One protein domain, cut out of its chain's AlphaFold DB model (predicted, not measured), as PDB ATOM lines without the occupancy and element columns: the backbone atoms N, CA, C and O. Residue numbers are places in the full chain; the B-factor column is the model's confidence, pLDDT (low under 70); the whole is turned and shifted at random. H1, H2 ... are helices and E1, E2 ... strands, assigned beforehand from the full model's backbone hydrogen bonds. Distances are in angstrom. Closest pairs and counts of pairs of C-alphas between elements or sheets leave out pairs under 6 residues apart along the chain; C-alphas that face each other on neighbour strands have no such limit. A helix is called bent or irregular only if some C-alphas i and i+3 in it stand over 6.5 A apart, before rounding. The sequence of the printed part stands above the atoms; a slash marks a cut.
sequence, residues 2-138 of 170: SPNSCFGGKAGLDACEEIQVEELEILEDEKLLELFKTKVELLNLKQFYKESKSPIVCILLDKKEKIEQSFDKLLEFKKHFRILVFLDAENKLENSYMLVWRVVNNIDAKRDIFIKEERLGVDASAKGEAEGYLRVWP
ATOM      1  N   SER A   2      12.593  30.586   4.050       44.91
ATOM      2  CA  SER A   2      13.086  29.433   3.268       44.91
ATOM      3  C   SER A   2      11.894  28.558   2.847       44.91
ATOM      4  O   SER A   2      11.043  28.307   3.701       44.91
ATOM      5  N   PRO A   3      11.802  28.100   1.583       56.12
ATOM      6  CA  PRO A   3      10.677  27.292   1.104       56.12
ATOM      7  C   PRO A   3      10.558  25.918   1.791       56.12
ATOM      8  O   PRO A   3       9.480  25.343   1.779       56.12
ATOM      9  N   ASN A   4      11.621  25.430   2.445       64.88
ATOM     10  CA  ASN A   4      11.641  24.171   3.199       64.88
ATOM     11  C   ASN A   4      12.156  24.405   4.628       64.88
ATOM     12  O   ASN A   4      13.276  24.025   4.969       64.88
ATOM     13  N   SER A   5      11.372  25.088   5.464       62.09
ATOM     14  CA  SER A   5      11.749  25.309   6.867       62.09
ATOM     15  C   SER A   5      11.955  23.970   7.594       62.09
ATOM     16  O   SER A   5      11.113  23.079   7.506       62.09
ATOM     17  N   CYS A   6      13.093  23.823   8.284       64.88
ATOM     18  CA  CYS A   6      13.464  22.668   9.115       64.88
ATOM     19  C   CYS A   6      13.617  21.304   8.407       64.88
ATOM     20  O   CYS A   6      13.878  20.304   9.082       64.88
ATOM     21  N   PHE A   7      13.500  21.221   7.077       67.44
ATOM     22  CA  PHE A   7      13.725  19.967   6.352       67.44
ATOM     23  C   PHE A   7      15.222  19.643   6.273       67.44
ATOM     24  O   PHE A   7      15.990  20.412   5.701       67.44
ATOM     25  N   GLY A   8      15.632  18.497   6.824       71.44
ATOM     26  CA  GLY A   8      17.043  18.095   6.897       71.44
ATOM     27  C   GLY A   8      17.835  18.744   8.040       71.44
ATOM     28  O   GLY A   8      18.986  18.390   8.239       71.44
ATOM     29  N   GLY A   9      17.219  19.624   8.836       74.88
ATOM     30  CA  GLY A   9      17.891  20.330   9.935       74.88
ATOM     31  C   GLY A   9      18.028  19.531  11.236       74.88
ATOM     32  O   GLY A   9      18.379  20.103  12.261       74.88
ATOM     33  N   LYS A  10      17.699  18.234  11.238       83.00
ATOM     34  CA  LYS A  10      17.792  17.366  12.420       83.00
ATOM     35  C   LYS A  10      18.768  16.232  12.146       83.00
ATOM     36  O   LYS A  10      18.623  15.540  11.143       83.00
ATOM     37  N   ALA A  11      19.697  16.020  13.071       85.25
ATOM     38  CA  ALA A  11      20.499  14.808  13.159       85.25
ATOM     39  C   ALA A  11      19.959  13.943  14.306       85.25
ATOM     40  O   ALA A  11      19.598  14.467  15.361       85.25
ATOM     41  N   GLY A  12      19.877  12.634  14.086       86.12
ATOM     42  CA  GLY A  12      19.572  11.651  15.123       86.12
ATOM     43  C   GLY A  12      20.809  10.812  15.407       86.12
ATOM     44  O   GLY A  12      21.531  10.463  14.475       86.12
ATOM     45  N   LEU A  13      21.042  10.497  16.677       86.44
ATOM     46  CA  LEU A  13      22.042   9.524  17.099       86.44
ATOM     47  C   LEU A  13      21.299   8.310  17.651       86.44
ATOM     48  O   LEU A  13      20.525   8.451  18.597       86.44
ATOM     49  N   ASP A  14      21.525   7.147  17.048       87.25
ATOM     50  CA  ASP A  14      21.087   5.882  17.623       87.25
ATOM     51  C   ASP A  14      22.170   5.371  18.575       87.25
ATOM     52  O   ASP A  14      23.336   5.258  18.201       87.25
ATOM     53  N   ALA A  15      21.779   5.113  19.819       86.31
ATOM     54  CA  ALA A  15      22.649   4.632  20.884       86.31
ATOM     55  C   ALA A  15      22.145   3.303  21.477       86.31
ATOM     56  O   ALA A  15      22.502   2.958  22.604       86.31
ATOM     57  N   CYS A  16      21.275   2.583  20.760       88.94
ATOM     58  CA  CYS A  16      20.667   1.345  21.252       88.94
ATOM     59  C   CYS A  16      21.575   0.119  21.088       88.94
ATOM     60  O   CYS A  16      21.413  -0.854  21.825       88.94
ATOM     61  N   GLU A  17      22.508   0.149  20.138       83.75
ATOM     62  CA  GLU A  17      23.363  -0.989  19.800       83.75
ATOM     63  C   GLU A  17      24.831  -0.708  20.119       83.75
ATOM     64  O   GLU A  17      25.350   0.386  19.889       83.75
ATOM     65  N   GLU A  18      25.522  -1.726  20.633       79.00
ATOM     66  CA  GLU A  18      26.968  -1.671  20.795       79.00
ATOM     67  C   GLU A  18      27.638  -2.121  19.495       79.00
ATOM     68  O   GLU A  18      27.571  -3.286  19.105       79.00
ATOM     69  N   ILE A  19      28.295  -1.180  18.820       79.56
ATOM     70  CA  ILE A  19      28.993  -1.437  17.561       79.56
ATOM     71  C   ILE A  19      30.475  -1.679  17.862       79.56
ATOM     72  O   ILE A  19      31.138  -0.878  18.533       79.56
ATOM     73  N   GLN A  20      31.016  -2.791  17.357       80.31
ATOM     74  CA  GLN A  20      32.462  -2.991  17.325       80.31
ATOM     75  C   GLN A  20      33.061  -2.063  16.274       80.31
ATOM     76  O   GLN A  20      32.746  -2.170  15.093       80.31
ATOM     77  N   VAL A  21      33.925  -1.158  16.718       83.06
ATOM     78  CA  VAL A  21      34.640  -0.221  15.852       83.06
ATOM     79  C   VAL A  21      36.123  -0.544  15.875       83.06
ATOM     80  O   VAL A  21      36.655  -0.974  16.900       83.06
ATOM     81  N   GLU A  22      36.781  -0.332  14.741       87.25
ATOM     82  CA  GLU A  22      38.231  -0.479  14.627       87.25
ATOM     83  C   GLU A  22      38.965   0.424  15.630       87.25
ATOM     84  O   GLU A  22      38.539   1.550  15.903       87.25
ATOM     85  N   GLU A  23      40.073  -0.062  16.179       91.00
ATOM     86  CA  GLU A  23      40.906   0.719  17.090       91.00
ATOM     87  C   GLU A  23      41.693   1.786  16.316       91.00
ATOM     88  O   GLU A  23      42.128   1.559  15.186       91.00
ATOM     89  N   LEU A  24      41.843   2.972  16.909       94.69
ATOM     90  CA  LEU A  24      42.569   4.082  16.296       94.69
ATOM     91  C   LEU A  24      44.005   4.148  16.813       94.69
ATOM     92  O   LEU A  24      44.262   4.004  18.006       94.69
ATOM     93  N   GLU A  25      44.932   4.481  15.922       96.19
ATOM     94  CA  GLU A  25      46.296   4.861  16.279       96.19
ATOM     95  C   GLU A  25      46.309   6.340  16.695       96.19
ATOM     96  O   GLU A  25      46.505   7.225  15.859       96.19
ATOM     97  N   ILE A  26      46.074   6.632  17.976       95.75
ATOM     98  CA  ILE A  26      46.036   8.018  18.464       95.75
ATOM     99  C   ILE A  26      47.441   8.628  18.460       95.75
ATOM    100  O   ILE A  26      48.356   8.143  19.126       95.75
ATOM    101  N   LEU A  27      47.601   9.712  17.701       97.12
ATOM    102  CA  LEU A  27      48.807  10.537  17.691       97.12
ATOM    103  C   LEU A  27      48.663  11.695  18.683       97.12
ATOM    104  O   LEU A  27      47.553  12.061  19.058       97.12
ATOM    105  N   GLU A  28      49.779  12.304  19.077       97.75
ATOM    106  CA  GLU A  28      49.736  13.597  19.773       97.75
ATOM    107  C   GLU A  28      49.335  14.722  18.817       97.75
ATOM    108  O   GLU A  28      49.569  14.627  17.607       97.75
ATOM    109  N   ASP A  29      48.746  15.782  19.368       98.12
ATOM    110  CA  ASP A  29      48.117  16.870  18.612       98.12
ATOM    111  C   ASP A  29      49.091  17.504  17.607       98.12
ATOM    112  O   ASP A  29      48.736  17.694  16.442       98.12
ATOM    113  N   GLU A  30      50.350  17.737  17.995       97.88
ATOM    114  CA  GLU A  30      51.370  18.317  17.115       97.88
ATOM    115  C   GLU A  30      51.704  17.394  15.935       97.88
ATOM    116  O   GLU A  30      51.788  17.845  14.793       97.88
ATOM    117  N   LYS A  31      51.836  16.087  16.190       98.06
ATOM    118  CA  LYS A  31      52.147  15.093  15.148       98.06
ATOM    119  C   LYS A  31      50.977  14.901  14.193       98.06
ATOM    120  O   LYS A  31      51.179  14.759  12.988       98.06
ATOM    121  N   LEU A  32      49.756  14.891  14.725       98.31
ATOM    122  CA  LEU A  32      48.548  14.811  13.913       98.31
ATOM    123  C   LEU A  32      48.404  16.059  13.036       98.31
ATOM    124  O   LEU A  32      48.070  15.946  11.857       98.31
ATOM    125  N   LEU A  33      48.716  17.237  13.584       98.31
ATOM    126  CA  LEU A  33      48.696  18.499  12.848       98.31
ATOM    127  C   LEU A  33      49.702  18.493  11.699       98.31
ATOM    128  O   LEU A  33      49.344  18.852  10.579       98.31
ATOM    129  N   GLU A  34      50.942  18.079  11.963       98.12
ATOM    130  CA  GLU A  34      51.979  17.936  10.937       98.12
ATOM    131  C   GLU A  34      51.549  16.969   9.833       98.12
ATOM    132  O   GLU A  34      51.686  17.285   8.649       98.12
ATOM    133  N   LEU A  35      50.962  15.828  10.208       98.25
ATOM    134  CA  LEU A  35      50.457  14.841   9.260       98.25
ATOM    135  C   LEU A  35      49.341  15.421   8.385       98.25
ATOM    136  O   LEU A  35      49.408  15.330   7.158       98.25
ATOM    137  N   PHE A  36      48.335  16.058   8.984       98.06
ATOM    138  CA  PHE A  36      47.213  16.637   8.241       98.06
ATOM    139  C   PHE A  36      47.659  17.789   7.330       98.06
ATOM    140  O   PHE A  36      47.183  17.892   6.195       98.06
ATOM    141  N   LYS A  37      48.640  18.589   7.774       97.50
ATOM    142  CA  LYS A  37      49.255  19.670   6.986       97.50
ATOM    143  C   LYS A  37      49.893  19.199   5.680       97.50
ATOM    144  O   LYS A  37      50.050  20.004   4.766       97.50
ATOM    145  N   THR A  38      50.210  17.909   5.540       97.75
ATOM    146  CA  THR A  38      50.698  17.352   4.264       97.75
ATOM    147  C   THR A  38      49.631  17.314   3.161       97.75
ATOM    148  O   THR A  38      49.983  17.186   1.988       97.75
ATOM    149  N   LYS A  39      48.338  17.419   3.508       96.94
ATOM    150  CA  LYS A  39      47.209  17.330   2.562       96.94
ATOM    151  C   LYS A  39      46.319  18.566   2.550       96.94
ATOM    152  O   LYS A  39      45.772  18.902   1.498       96.94
ATOM    153  N   VAL A  40      46.149  19.215   3.700       95.88
ATOM    154  CA  VAL A  40      45.248  20.360   3.875       95.88
ATOM    155  C   VAL A  40      45.969  21.449   4.655       95.88
ATOM    156  O   VAL A  40      46.642  21.174   5.641       95.88
ATOM    157  N   GLU A  41      45.818  22.703   4.241       94.75
ATOM    158  CA  GLU A  41      46.365  23.833   4.986       94.75
ATOM    159  C   GLU A  41      45.532  24.085   6.247       94.75
ATOM    160  O   GLU A  41      44.419  24.602   6.186       94.75
ATOM    161  N   LEU A  42      46.073  23.678   7.394       96.06
ATOM    162  CA  LEU A  42      45.448  23.839   8.703       96.06
ATOM    163  C   LEU A  42      46.236  24.838   9.540       96.06
ATOM    164  O   LEU A  42      47.466  24.883   9.475       96.06
ATOM    165  N   LEU A  43      45.547  25.600  10.380       97.38
ATOM    166  CA  LEU A  43      46.196  26.517  11.312       97.38
ATOM    167  C   LEU A  43      46.619  25.767  12.572       97.38
ATOM    168  O   LEU A  43      47.799  25.766  12.932       97.38
ATOM    169  N   ASN A  44      45.663  25.084  13.200       98.06
ATOM    170  CA  ASN A  44      45.872  24.340  14.433       98.06
ATOM    171  C   ASN A  44      44.820  23.230  14.589       98.06
ATOM    172  O   ASN A  44      43.809  23.235  13.886       98.06
ATOM    173  N   LEU A  45      45.034  22.302  15.517       98.00
ATOM    174  CA  LEU A  45      44.018  21.335  15.927       98.00
ATOM    175  C   LEU A  45      44.158  20.967  17.401       98.00
ATOM    176  O   LEU A  45      45.207  21.188  18.001       98.00
ATOM    177  N   LYS A  46      43.089  20.408  17.969       98.31
ATOM    178  CA  LYS A  46      43.079  19.841  19.316       98.31
ATOM    179  C   LYS A  46      42.208  18.598  19.383       98.31
ATOM    180  O   LYS A  46      41.107  18.586  18.825       98.31
ATOM    181  N   GLN A  47      42.684  17.581  20.094       98.12
ATOM    182  CA  GLN A  47      41.939  16.344  20.312       98.12
ATOM    183  C   GLN A  47      41.253  16.324  21.681       98.12
ATOM    184  O   GLN A  47      41.841  16.670  22.706       98.12
ATOM    185  N   PHE A  48      40.008  15.857  21.703       97.62
ATOM    186  CA  PHE A  48      39.207  15.649  22.904       97.62
ATOM    187  C   PHE A  48      38.813  14.179  23.032       97.62
ATOM    188  O   PHE A  48      38.555  13.513  22.028       97.62
ATOM    189  N   TYR A  49      38.719  13.702  24.276       96.06
ATOM    190  CA  TYR A  49      38.296  12.338  24.610       96.06
ATOM    191  C   TYR A  49      39.130  11.257  23.895       96.06
ATOM    192  O   TYR A  49      38.580  10.328  23.296       96.06
ATOM    193  N   LYS A  50      40.466  11.403  23.924       95.56
ATOM    194  CA  LYS A  50      41.441  10.494  23.279       95.56
ATOM    195  C   LYS A  50      41.330   9.048  23.778       95.56
ATOM    196  O   LYS A  50      41.683   8.120  23.065       95.56
ATOM    197  N   GLU A  51      40.828   8.871  24.992       93.62
ATOM    198  CA  GLU A  51      40.552   7.593  25.643       93.62
ATOM    199  C   GLU A  51      39.282   6.892  25.133       93.62
ATOM    200  O   GLU A  51      39.055   5.721  25.436       93.62
ATOM    201  N   SER A  52      38.433   7.596  24.380       92.00
ATOM    202  CA  SER A  52      37.200   7.039  23.826       92.00
ATOM    203  C   SER A  52      37.437   6.341  22.483       92.00
ATOM    204  O   SER A  52      38.393   6.621  21.763       92.00
ATOM    205  N   LYS A  53      36.489   5.490  22.074       89.94
ATOM    206  CA  LYS A  53      36.469   4.882  20.728       89.94
ATOM    207  C   LYS A  53      36.217   5.906  19.605       89.94
ATOM    208  O   LYS A  53      36.300   5.575  18.418       89.94
ATOM    209  N   SER A  54      35.833   7.136  19.949       91.75
ATOM    210  CA  SER A  54      35.482   8.190  18.994       91.75
ATOM    211  C   SER A  54      36.007   9.556  19.444       91.75
ATOM    212  O   SER A  54      35.210  10.439  19.765       91.75
ATOM    213  N   PRO A  55      37.340   9.754  19.454       96.25
ATOM    214  CA  PRO A  55      37.921  11.051  19.766       96.25
ATOM    215  C   PRO A  55      37.440  12.113  18.781       96.25
ATOM    216  O   PRO A  55      37.235  11.842  17.588       96.25
ATOM    217  N   ILE A  56      37.289  13.328  19.297       98.12
ATOM    218  CA  ILE A  56      36.857  14.494  18.529       98.12
ATOM    219  C   ILE A  56      38.081  15.353  18.258       98.12
ATOM    220  O   ILE A  56      38.730  15.822  19.192       98.12
ATOM    221  N   VAL A  57      38.379  15.579  16.984       98.50
ATOM    222  CA  VAL A  57      39.454  16.471  16.554       98.50
ATOM    223  C   VAL A  57      38.830  17.777  16.082       98.50
ATOM    224  O   VAL A  57      38.183  17.822  15.035       98.50
ATOM    225  N   CYS A  58      39.019  18.844  16.849       98.62
ATOM    226  CA  CYS A  58      38.641  20.191  16.438       98.62
ATOM    227  C   CYS A  58      39.798  20.815  15.659       98.62
ATOM    228  O   CYS A  58      40.927  20.834  16.144       98.62
ATOM    229  N   ILE A  59      39.517  21.324  14.466       98.50
ATOM    230  CA  ILE A  59      40.502  21.828  13.512       98.50
ATOM    231  C   ILE A  59      40.183  23.288  13.201       98.50
ATOM    232  O   ILE A  59      39.065  23.605  12.802       98.50
ATOM    233  N   LEU A  60      41.182  24.157  13.338       98.19
ATOM    234  CA  LEU A  60      41.135  25.534  12.855       98.19
ATOM    235  C   LEU A  60      41.757  25.605  11.464       98.19
ATOM    236  O   LEU A  60      42.875  25.117  11.254       98.19
ATOM    237  N   LEU A  61      41.082  26.271  10.536       95.94
ATOM    238  CA  LEU A  61      41.624  26.550   9.212       95.94
ATOM    239  C   LEU A  61      41.181  27.912   8.683       95.94
ATOM    240  O   LEU A  61      40.174  28.470   9.113       95.94
ATOM    241  N   ASP A  62      41.936  28.409   7.708       92.25
ATOM    242  CA  ASP A  62      41.479  29.465   6.812       92.25
ATOM    243  C   ASP A  62      40.900  28.804   5.558       92.25
ATOM    244  O   ASP A  62      41.588  28.067   4.842       92.25
ATOM    245  N   LYS A  63      39.600  28.980   5.334       87.56
ATOM    246  CA  LYS A  63      38.862  28.180   4.363       87.56
ATOM    247  C   LYS A  63      39.131  28.645   2.932       87.56
ATOM    248  O   LYS A  63      38.641  29.684   2.496       87.56
ATOM    249  N   LYS A  64      39.848  27.815   2.171       87.19
ATOM    250  CA  LYS A  64      40.187  28.056   0.751       87.19
ATOM    251  C   LYS A  64      39.382  27.211  -0.236       87.19
ATOM    252  O   LYS A  64      39.365  27.498  -1.429       87.19
ATOM    253  N   GLU A  65      38.729  26.164   0.255       90.25
ATOM    254  CA  GLU A  65      37.934  25.218  -0.524       90.25
ATOM    255  C   GLU A  65      36.740  24.725   0.303       90.25
ATOM    256  O   GLU A  65      36.613  25.059   1.482       90.25
ATOM    257  N   LYS A  66      35.859  23.919  -0.298       92.38
ATOM    258  CA  LYS A  66      34.762  23.301   0.456       92.38
ATOM    259  C   LYS A  66      35.333  22.356   1.509       92.38
ATOM    260  O   LYS A  66      36.133  21.485   1.172       92.38
ATOM    261  N   ILE A  67      34.838  22.443   2.742       95.31
ATOM    262  CA  ILE A  67      35.303  21.593   3.848       95.31
ATOM    263  C   ILE A  67      35.171  20.101   3.536       95.31
ATOM    264  O   ILE A  67      36.048  19.327   3.903       95.31
ATOM    265  N   GLU A  68      34.141  19.690   2.795       95.38
ATOM    266  CA  GLU A  68      33.992  18.296   2.365       95.38
ATOM    267  C   GLU A  68      35.194  17.799   1.539       95.38
ATOM    268  O   GLU A  68      35.617  16.658   1.694       95.38
ATOM    269  N   GLN A  69      35.806  18.656   0.713       95.69
ATOM    270  CA  GLN A  69      36.996  18.298  -0.070       95.69
ATOM    271  C   GLN A  69      38.222  18.132   0.828       95.69
ATOM    272  O   GLN A  69      39.011  17.207   0.637       95.69
ATOM    273  N   SER A  70      38.374  19.006   1.825       96.62
ATOM    274  CA  SER A  70      39.423  18.869   2.833       96.62
ATOM    275  C   SER A  70      39.224  17.601   3.670       96.62
ATOM    276  O   SER A  70      40.182  16.870   3.905       96.62
ATOM    277  N   PHE A  71      37.985  17.291   4.057       97.94
ATOM    278  CA  PHE A  71      37.631  16.047   4.738       97.94
ATOM    279  C   PHE A  71      37.995  14.818   3.897       97.94
ATOM    280  O   PHE A  71      38.678  13.928   4.400       97.94
ATOM    281  N   ASP A  72      37.646  14.811   2.608       98.06
ATOM    282  CA  ASP A  72      37.956  13.708   1.689       98.06
ATOM    283  C   ASP A  72      39.464  13.464   1.554       98.06
ATOM    284  O   ASP A  72      39.909  12.317   1.559       98.06
ATOM    285  N   LYS A  73      40.274  14.529   1.503       97.81
ATOM    286  CA  LYS A  73      41.744  14.413   1.501       97.81
ATOM    287  C   LYS A  73      42.282  13.811   2.802       97.81
ATOM    288  O   LYS A  73      43.273  13.087   2.772       97.81
ATOM    289  N   LEU A  74      41.651  14.115   3.937       98.12
ATOM    290  CA  LEU A  74      42.074  13.621   5.249       98.12
ATOM    291  C   LEU A  74      41.652  12.171   5.511       98.12
ATOM    292  O   LEU A  74      42.256  11.537   6.373       98.12
ATOM    293  N   LEU A  75      40.705  11.598   4.754       98.12
ATOM    294  CA  LEU A  75      40.324  10.179   4.873       98.12
ATOM    295  C   LEU A  75      41.504   9.213   4.661       98.12
ATOM    296  O   LEU A  75      41.505   8.119   5.222       98.12
ATOM    297  N   GLU A  76      42.560   9.628   3.952       97.62
ATOM    298  CA  GLU A  76      43.821   8.871   3.848       97.62
ATOM    299  C   GLU A  76      44.438   8.562   5.227       97.62
ATOM    300  O   GLU A  76      45.076   7.526   5.418       97.62
ATOM    301  N   PHE A  77      44.192   9.421   6.220       97.81
ATOM    302  CA  PHE A  77      44.677   9.289   7.593       97.81
ATOM    303  C   PHE A  77      43.619   8.749   8.562       97.81
ATOM    304  O   PHE A  77      43.778   8.888   9.775       97.81
ATOM    305  N   LYS A  78      42.547   8.114   8.064       96.50
ATOM    306  CA  LYS A  78      41.411   7.633   8.875       96.50
ATOM    307  C   LYS A  78      41.803   6.774  10.077       96.50
ATOM    308  O   LYS A  78      41.100   6.786  11.081       96.50
ATOM    309  N   LYS A  79      42.942   6.077  10.037       96.69
ATOM    310  CA  LYS A  79      43.448   5.300  11.181       96.69
ATOM    311  C   LYS A  79      43.778   6.143  12.424       96.69
ATOM    312  O   LYS A  79      43.909   5.581  13.502       96.69
ATOM    313  N   HIS A  80      43.880   7.467  12.287       97.50
ATOM    314  CA  HIS A  80      44.266   8.391  13.358       97.50
ATOM    315  C   HIS A  80      43.114   9.237  13.925       97.50
ATOM    316  O   HIS A  80      43.337  10.000  14.859       97.50
ATOM    317  N   PHE A  81      41.892   9.147  13.390       97.31
ATOM    318  CA  PHE A  81      40.761   9.949  13.875       97.31
ATOM    319  C   PHE A  81      39.425   9.234  13.687       97.31
ATOM    320  O   PHE A  81      39.327   8.316  12.880       97.31
ATOM    321  N   ARG A  82      38.375   9.690  14.386       96.56
ATOM    322  CA  ARG A  82      36.981   9.285  14.119       96.56
ATOM    323  C   ARG A  82      36.117  10.454  13.670       96.56
ATOM    324  O   ARG A  82      35.408  10.343  12.672       96.56
ATOM    325  N   ILE A  83      36.180  11.548  14.423       97.88
ATOM    326  CA  ILE A  83      35.337  12.727  14.247       97.88
ATOM    327  C   ILE A  83      36.242  13.929  13.990       97.88
ATOM    328  O   ILE A  83      37.106  14.228  14.813       97.88
ATOM    329  N   LEU A  84      36.031  14.624  12.873       98.69
ATOM    330  CA  LEU A  84      36.672  15.898  12.552       98.69
ATOM    331  C   LEU A  84      35.634  17.016  12.592       98.69
ATOM    332  O   LEU A  84      34.594  16.928  11.940       98.69
ATOM    333  N   VAL A  85      35.935  18.082  13.325       98.50
ATOM    334  CA  VAL A  85      35.116  19.291  13.411       98.50
ATOM    335  C   VAL A  85      35.941  20.462  12.896       98.50
ATOM    336  O   VAL A  85      36.957  20.816  13.488       98.50
ATOM    337  N   PHE A  86      35.508  21.060  11.793       98.06
ATOM    338  CA  PHE A  86      36.202  22.152  11.116       98.06
ATOM    339  C   PHE A  86      35.609  23.498  11.537       98.06
ATOM    340  O   PHE A  86      34.396  23.691  11.470       98.06
ATOM    341  N   LEU A  87      36.467  24.416  11.969       97.12
ATOM    342  CA  LEU A  87      36.119  25.703  12.566       97.12
ATOM    343  C   LEU A  87      36.931  26.826  11.911       97.12
ATOM    344  O   LEU A  87      38.054  26.606  11.452       97.12
ATOM    345  N   ASP A  88      36.382  28.040  11.926       94.56
ATOM    346  CA  ASP A  88      37.102  29.230  11.467       94.56
ATOM    347  C   ASP A  88      38.285  29.572  12.391       94.56
ATOM    348  O   ASP A  88      38.283  29.240  13.584       94.56
ATOM    349  N   ALA A  89      39.290  30.246  11.832       94.38
ATOM    350  CA  ALA A  89      40.581  30.555  12.448       94.38
ATOM    351  C   ALA A  89      40.512  31.273  13.808       94.38
ATOM    352  O   ALA A  89      41.415  31.124  14.631       94.38
ATOM    353  N   GLU A  90      39.468  32.064  14.042       91.19
ATOM    354  CA  GLU A  90      39.290  32.883  15.242       91.19
ATOM    355  C   GLU A  90      38.875  32.090  16.491       91.19
ATOM    356  O   GLU A  90      38.930  32.622  17.602       91.19
ATOM    357  N   ASN A  91      38.454  30.831  16.340       94.19
ATOM    358  CA  ASN A  91      37.965  30.031  17.461       94.19
ATOM    359  C   ASN A  91      39.102  29.591  18.399       94.19
ATOM    360  O   ASN A  91      40.200  29.233  17.974       94.19
ATOM    361  N   LYS A  92      38.825  29.546  19.708       95.44
ATOM    362  CA  LYS A  92      39.793  29.118  20.731       95.44
ATOM    363  C   LYS A  92      39.634  27.630  21.038       95.44
ATOM    364  O   LYS A  92      38.690  27.230  21.715       95.44
ATOM    365  N   LEU A  93      40.600  26.815  20.611       96.81
ATOM    366  CA  LEU A  93      40.583  25.362  20.846       96.81
ATOM    367  C   LEU A  93      40.576  24.977  22.334       96.81
ATOM    368  O   LEU A  93      40.103  23.907  22.693       96.81
ATOM    369  N   GLU A  94      41.060  25.851  23.212       95.81
ATOM    370  CA  GLU A  94      41.074  25.619  24.660       95.81
ATOM    371  C   GLU A  94      39.710  25.824  25.334       95.81
ATOM    372  O   GLU A  94      39.482  25.337  26.441       95.81
ATOM    373  N   ASN A  95      38.778  26.516  24.672       95.62
ATOM    374  CA  ASN A  95      37.478  26.845  25.242       95.62
ATOM    375  C   ASN A  95      36.390  25.870  24.776       95.62
ATOM    376  O   ASN A  95      35.559  26.191  23.925       95.62
ATOM    377  N   SER A  96      36.367  24.672  25.360       95.00
ATOM    378  CA  SER A  96      35.410  23.618  24.990       95.00
ATOM    379  C   SER A  96      33.943  24.053  25.081       95.00
ATOM    380  O   SER A  96      33.134  23.634  24.255       95.00
ATOM    381  N   TYR A  97      33.598  24.927  26.034       94.31
ATOM    382  CA  TYR A  97      32.243  25.464  26.159       94.31
ATOM    383  C   TYR A  97      31.845  26.260  24.912       94.31
ATOM    384  O   TYR A  97      30.808  25.987  24.301       94.31
ATOM    385  N   MET A  98      32.682  27.219  24.508       94.19
ATOM    386  CA  MET A  98      32.394  28.036  23.332       94.19
ATOM    387  C   MET A  98      32.498  27.228  22.044       94.19
ATOM    388  O   MET A  98      31.672  27.428  21.163       94.19
ATOM    389  N   LEU A  99      33.396  26.244  21.952       95.75
ATOM    390  CA  LEU A  99      33.433  25.335  20.802       95.75
ATOM    391  C   LEU A  99      32.092  24.627  20.584       95.75
ATOM    392  O   LEU A  99      31.579  24.648  19.467       95.75
ATOM    393  N   VAL A 100      31.482  24.064  21.635       94.88
ATOM    394  CA  VAL A 100      30.153  23.437  21.519       94.88
ATOM    395  C   VAL A 100      29.132  24.447  21.005       94.88
ATOM    396  O   VAL A 100      28.422  24.150  20.045       94.88
ATOM    397  N   TRP A 101      29.093  25.648  21.592       93.00
ATOM    398  CA  TRP A 101      28.192  26.717  21.156       93.00
ATOM    399  C   TRP A 101      28.377  27.066  19.674       93.00
ATOM    400  O   TRP A 101      27.394  27.151  18.939       93.00
ATOM    401  N   ARG A 102      29.617  27.234  19.208       91.81
ATOM    402  CA  ARG A 102      29.927  27.587  17.813       91.81
ATOM    403  C   ARG A 102      29.520  26.476  16.857       91.81
ATOM    404  O   ARG A 102      28.849  26.751  15.869       91.81
ATOM    405  N   VAL A 103      29.840  25.226  17.190       93.94
ATOM    406  CA  VAL A 103      29.491  24.067  16.361       93.94
ATOM    407  C   VAL A 103      27.984  23.962  16.186       93.94
ATOM    408  O   VAL A 103      27.506  23.950  15.058       93.94
ATOM    409  N   VAL A 104      27.211  23.953  17.273       90.88
ATOM    410  CA  VAL A 104      25.757  23.737  17.165       90.88
ATOM    411  C   VAL A 104      25.011  24.910  16.521       90.88
ATOM    412  O   VAL A 104      23.923  24.703  15.994       90.88
ATOM    413  N   ASN A 105      25.576  26.124  16.541       88.94
ATOM    414  CA  ASN A 105      24.970  27.301  15.908       88.94
ATOM    415  C   ASN A 105      25.369  27.487  14.436       88.94
ATOM    416  O   ASN A 105      24.651  28.172  13.706       88.94
ATOM    417  N   ASN A 106      26.477  26.887  13.988       89.75
ATOM    418  CA  ASN A 106      26.995  27.094  12.633       89.75
ATOM    419  C   ASN A 106      26.681  25.955  11.653       89.75
ATOM    420  O   ASN A 106      27.021  26.076  10.474       89.75
ATOM    421  N   ILE A 107      26.034  24.877  12.108       90.81
ATOM    422  CA  ILE A 107      25.748  23.705  11.273       90.81
ATOM    423  C   ILE A 107      24.279  23.597  10.854       90.81
ATOM    424  O   ILE A 107      23.353  23.886  11.611       90.81
ATOM    425  N   ASP A 108      24.070  23.089   9.645       90.25
ATOM    426  CA  ASP A 108      22.851  22.415   9.208       90.25
ATOM    427  C   ASP A 108      23.145  20.920   9.037       90.25
ATOM    428  O   ASP A 108      24.060  20.540   8.307       90.25
ATOM    429  N   ALA A 109      22.355  20.064   9.691       88.62
ATOM    430  CA  ALA A 109      22.636  18.631   9.765       88.62
ATOM    431  C   ALA A 109      22.742  17.935   8.398       88.62
ATOM    432  O   ALA A 109      23.515  16.995   8.259       88.62
ATOM    433  N   LYS A 110      21.990  18.370   7.381       88.19
ATOM    434  CA  LYS A 110      22.023  17.733   6.059       88.19
ATOM    435  C   LYS A 110      23.200  18.208   5.215       88.19
ATOM    436  O   LYS A 110      23.695  17.446   4.390       88.19
ATOM    437  N   ARG A 111      23.577  19.478   5.347       89.44
ATOM    438  CA  ARG A 111      24.612  20.101   4.512       89.44
ATOM    439  C   ARG A 111      26.015  19.901   5.073       89.44
ATOM    440  O   ARG A 111      26.942  19.715   4.294       89.44
ATOM    441  N   ASP A 112      26.153  19.969   6.392       93.44
ATOM    442  CA  ASP A 112      27.450  20.178   7.042       93.44
ATOM    443  C   ASP A 112      27.976  18.930   7.759       93.44
ATOM    444  O   ASP A 112      29.074  18.961   8.307       93.44
ATOM    445  N   ILE A 113      27.203  17.838   7.770       95.38
ATOM    446  CA  ILE A 113      27.621  16.549   8.320       95.38
ATOM    447  C   ILE A 113      27.968  15.598   7.174       95.38
ATOM    448  O   ILE A 113      27.124  15.267   6.340       95.38
ATOM    449  N   PHE A 114      29.203  15.110   7.182       96.06
ATOM    450  CA  PHE A 114      29.728  14.148   6.220       96.06
ATOM    451  C   PHE A 114      29.988  12.823   6.932       96.06
ATOM    452  O   PHE A 114      30.683  12.791   7.944       96.06
ATOM    453  N   ILE A 115      29.459  11.721   6.403       95.69
ATOM    454  CA  ILE A 115      29.752  10.375   6.909       95.69
ATOM    455  C   ILE A 115      30.324   9.559   5.754       95.69
ATOM    456  O   ILE A 115      29.611   9.253   4.798       95.69
ATOM    457  N   LYS A 116      31.618   9.235   5.828       96.75
ATOM    458  CA  LYS A 116      32.352   8.455   4.816       96.75
ATOM    459  C   LYS A 116      33.341   7.537   5.520       96.75
ATOM    460  O   LYS A 116      33.990   7.969   6.461       96.75
ATOM    461  N   GLU A 117      33.450   6.284   5.082       94.62
ATOM    462  CA  GLU A 117      34.413   5.313   5.641       94.62
ATOM    463  C   GLU A 117      34.381   5.225   7.184       94.62
ATOM    464  O   GLU A 117      35.417   5.195   7.850       94.62
ATOM    465  N   GLU A 118      33.173   5.250   7.762       93.00
ATOM    466  CA  GLU A 118      32.940   5.257   9.220       93.00
ATOM    467  C   GLU A 118      33.602   6.432   9.963       93.00
ATOM    468  O   GLU A 118      33.873   6.366  11.166       93.00
ATOM    469  N   ARG A 119      33.885   7.520   9.242       96.56
ATOM    470  CA  ARG A 119      34.374   8.793   9.765       96.56
ATOM    471  C   ARG A 119      33.308   9.861   9.648       96.56
ATOM    472  O   ARG A 119      32.571   9.912   8.664       96.56
ATOM    473  N   LEU A 120      33.272  10.721  10.659       97.00
ATOM    474  CA  LEU A 120      32.370  11.857  10.744       97.00
ATOM    475  C   LEU A 120      33.159  13.143  10.493       97.00
ATOM    476  O   LEU A 120      34.117  13.429  11.206       97.00
ATOM    477  N   GLY A 121      32.743  13.919   9.503       98.00
ATOM    478  CA  GLY A 121      33.186  15.289   9.282       98.00
ATOM    479  C   GLY A 121      32.057  16.260   9.610       98.00
ATOM    480  O   GLY A 121      30.908  16.008   9.252       98.00
ATOM    481  N   VAL A 122      32.375  17.361  10.285       97.69
ATOM    482  CA  VAL A 122      31.423  18.422  10.627       97.69
ATOM    483  C   VAL A 122      31.991  19.768  10.194       97.69
ATOM    484  O   VAL A 122      33.000  20.219  10.733       97.69
ATOM    485  N   ASP A 123      31.342  20.426   9.237       96.19
ATOM    486  CA  ASP A 123      31.672  21.789   8.817       96.19
ATOM    487  C   ASP A 123      30.948  22.825   9.694       96.19
ATOM    488  O   ASP A 123      29.838  23.262   9.386       96.19
ATOM    489  N   ALA A 124      31.607  23.273  10.761       95.50
ATOM    490  CA  ALA A 124      31.137  24.356  11.628       95.50
ATOM    491  C   ALA A 124      31.705  25.741  11.247       95.50
ATOM    492  O   ALA A 124      31.548  26.700  12.007       95.50
ATOM    493  N   SER A 125      32.339  25.865  10.074       93.44
ATOM    494  CA  SER A 125      32.882  27.134   9.573       93.44
ATOM    495  C   SER A 125      31.787  28.077   9.058       93.44
ATOM    496  O   SER A 125      30.681  27.650   8.698       93.44
ATOM    497  N   ALA A 126      32.090  29.366   8.967       90.50
ATOM    498  CA  ALA A 126      31.226  30.352   8.342       90.50
ATOM    499  C   ALA A 126      31.062  30.044   6.848       90.50
ATOM    500  O   ALA A 126      32.042  29.955   6.109       90.50
ATOM    501  N   LYS A 127      29.830  29.881   6.356       88.12
ATOM    502  CA  LYS A 127      29.593  29.559   4.937       88.12
ATOM    503  C   LYS A 127      29.722  30.803   4.059       88.12
ATOM    504  O   LYS A 127      29.282  31.891   4.432       88.12
ATOM    505  N   GLY A 128      30.287  30.620   2.875       83.00
ATOM    506  CA  GLY A 128      30.508  31.662   1.883       83.00
ATOM    507  C   GLY A 128      30.263  31.170   0.458       83.00
ATOM    508  O   GLY A 128      29.555  30.189   0.208       83.00
ATOM    509  N   GLU A 129      30.858  31.874  -0.502       76.06
ATOM    510  CA  GLU A 129      30.637  31.620  -1.930       76.06
ATOM    511  C   GLU A 129      31.091  30.224  -2.365       76.06
ATOM    512  O   GLU A 129      30.441  29.609  -3.212       76.06
ATOM    513  N   ALA A 130      32.145  29.684  -1.741       73.75
ATOM    514  CA  ALA A 130      32.642  28.336  -2.010       73.75
ATOM    515  C   ALA A 130      31.561  27.259  -1.801       73.75
ATOM    516  O   ALA A 130      31.539  26.262  -2.522       73.75
ATOM    517  N   GLU A 131      30.614  27.472  -0.881       74.62
ATOM    518  CA  GLU A 131      29.481  26.574  -0.618       74.62
ATOM    519  C   GLU A 131      28.199  26.960  -1.377       74.62
ATOM    520  O   GLU A 131      27.140  26.371  -1.153       74.62
ATOM    521  N   GLY A 132      28.265  27.943  -2.281       73.88
ATOM    522  CA  GLY A 132      27.092  28.503  -2.955       73.88
ATOM    523  C   GLY A 132      26.213  29.352  -2.029       73.88
ATOM    524  O   GLY A 132      25.048  29.610  -2.345       73.88
ATOM    525  N   TYR A 133      26.744  29.785  -0.879       75.88
ATOM    526  CA  TYR A 133      26.036  30.639   0.064       75.88
ATOM    527  C   TYR A 133      26.257  32.113  -0.301       75.88
ATOM    528  O   TYR A 133      27.271  32.715   0.024       75.88
ATOM    529  N   LEU A 134      25.282  32.701  -1.001       77.75
ATOM    530  CA  LEU A 134      25.360  34.075  -1.530       77.75
ATOM    531  C   LEU A 134      24.977  35.165  -0.512       77.75
ATOM    532  O   LEU A 134      24.919  36.346  -0.850       77.75
ATOM    533  N   ARG A 135      24.626  34.784   0.721       79.69
ATOM    534  CA  ARG A 135      24.270  35.726   1.790       79.69
ATOM    535  C   ARG A 135      25.462  35.929   2.712       79.69
ATOM    536  O   ARG A 135      26.262  35.024   2.897       79.69
ATOM    537  N   VAL A 136      25.527  37.093   3.350       80.50
ATOM    538  CA  VAL A 136      26.510  37.339   4.412       80.50
ATOM    539  C   VAL A 136      26.251  36.365   5.561       80.50
ATOM    540  O   VAL A 136      25.108  36.234   6.015       80.50
ATOM    541  N   TRP A 137      27.296  35.671   6.012       84.69
ATOM    542  CA  TRP A 137      27.205  34.814   7.189       84.69
ATOM    543  C   TRP A 137      26.935  35.669   8.438       84.69
ATOM    544  O   TRP A 137      27.538  36.740   8.577       84.69
ATOM    545  N   PRO A 138      26.017  35.263   9.335       83.12
ATOM    546  CA  PRO A 138      25.748  36.017  10.551       83.12
ATOM    547  C   PRO A 138      27.022  36.220  11.372       83.12
ATOM    548  O   PRO A 138      27.799  35.288  11.575       83.12
TER     549      PRO A 138
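AT A GLANCE: This is residues 2 to 138 of the 170 residues of a protein of Campylobacter coli (UniProt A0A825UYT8). A strongly twisted sheet of five strands makes the core, with H1 and H2 over one face and H3 across the other, while the unnamed first stretch, residues 2 to 28, swings wide of this body and residues 13 to 19 of it stick out free. The short H4 only grazes the sheet, and a second unnamed stretch, residues 124 to 138, follows the last strand. The printed part has 137 residues with four named helices and five named strands, in the order H1 E1 E2 H2 E3 H3 H4 E4 E5; the sheet runs E1 E2 E3 E5 E4 and is mixed. The class is mixed, helices and strands, with under half of the residues, 64 of 137, in named elements. The whole is compact, with a radius of gyration of the C-alphas of 15.1 A and spans of 44 by 37 by 28 A.

IN THESE COORDINATES: Residues 2 to 28 hold no named element, and their C-alphas lie 15 to 28 A from the mean of all C-alphas. H1, residues 29 to 37, begins with C-alpha 29 at (48.117, 16.870, 18.612) and is 12.0 A long. E1 is residues 44 to 48, 13.8 A, and E2 is residues 56 to 61, 16.0 A. H2, residues 67 to 80, is the longest helix at 18.6 A; it is irregular, with C-alphas 76 and 79 8.2 A apart. E3, residues 83 to 88, is 16.8 A long, from C-alpha 83 at (35.337, 12.727, 14.247). H3 is residues 96 to 106, 15.3 A, and H4 is residues 109 to 112, 5.7 A. E4 is residues 113 to 116, 10.0 A. E5, residues 119 to 123, is 13.3 A long and ends with C-alpha 123 at (31.672, 21.789, 8.817).

HOW THE PARTS SIT: E1 and E4 are the edge strands, and the strands' lines turn by 80 degrees from edge to edge. E1 and E2 form an antiparallel hairpin at 166 degrees, with N 46 and O 58 2.9 A apart, within hydrogen-bond range. E2 and E3 are parallel at 28 degrees, with N 59 and O 85 at 2.8 A. E2, H2 and E3 form a strand-helix-strand unit, two parallel neighbour strands with a helix between, and its crossover is right-handed. E3 and E5 are parallel at 16 degrees, with N 86 and O 122 at 2.8 A. E4 and E5 form an antiparallel hairpin at 154 degrees, with N 121 and O 114 at 2.8 A. H2 is on the sheet over E5 at a height of 7.8 A, only just slantwise to the strands at 31 degrees on the local plane; the closest C-alphas of the two are those of Ile 67 and Asp 123, 6.2 A. H1, on the same face, lies over E1 at a height of 8.2 A, slantwise at 50 degrees on the local plane; Asp 29 and Lys 46 have their closest C-alphas, 5.9 A. H1 and H2 only just touch, with 3 pairs of C-alphas within 8 A, through residues 74 to 80 of H2 alone; the closest C-alphas are those of Phe 36 and Leu 74, 6.7 A. H3 is on the opposite face at a height of 9.4 A, only just over E3 and E5, with 3 of its C-alphas on each; it runs across the strands, at 81 degrees to E3 on the local plane. H4 only grazes the sheet; its closest C-alpha to E5 is that of Asp 112, 4.9 A from that of Asp 123. In H1 and H3 every O i to N i+4 pair is within hydrogen-bond range, in H2 5 of 10 are, and H4 is too short for such a pair.

THE WHOLE: The two C-alphas farthest apart are those of Pro 3 and Lys 31, 45.5 A. The printed part has no cut, and no link between named elements is long. The mean pLDDT of the printed part is 91.0, and residues 2 to 7 are under 70.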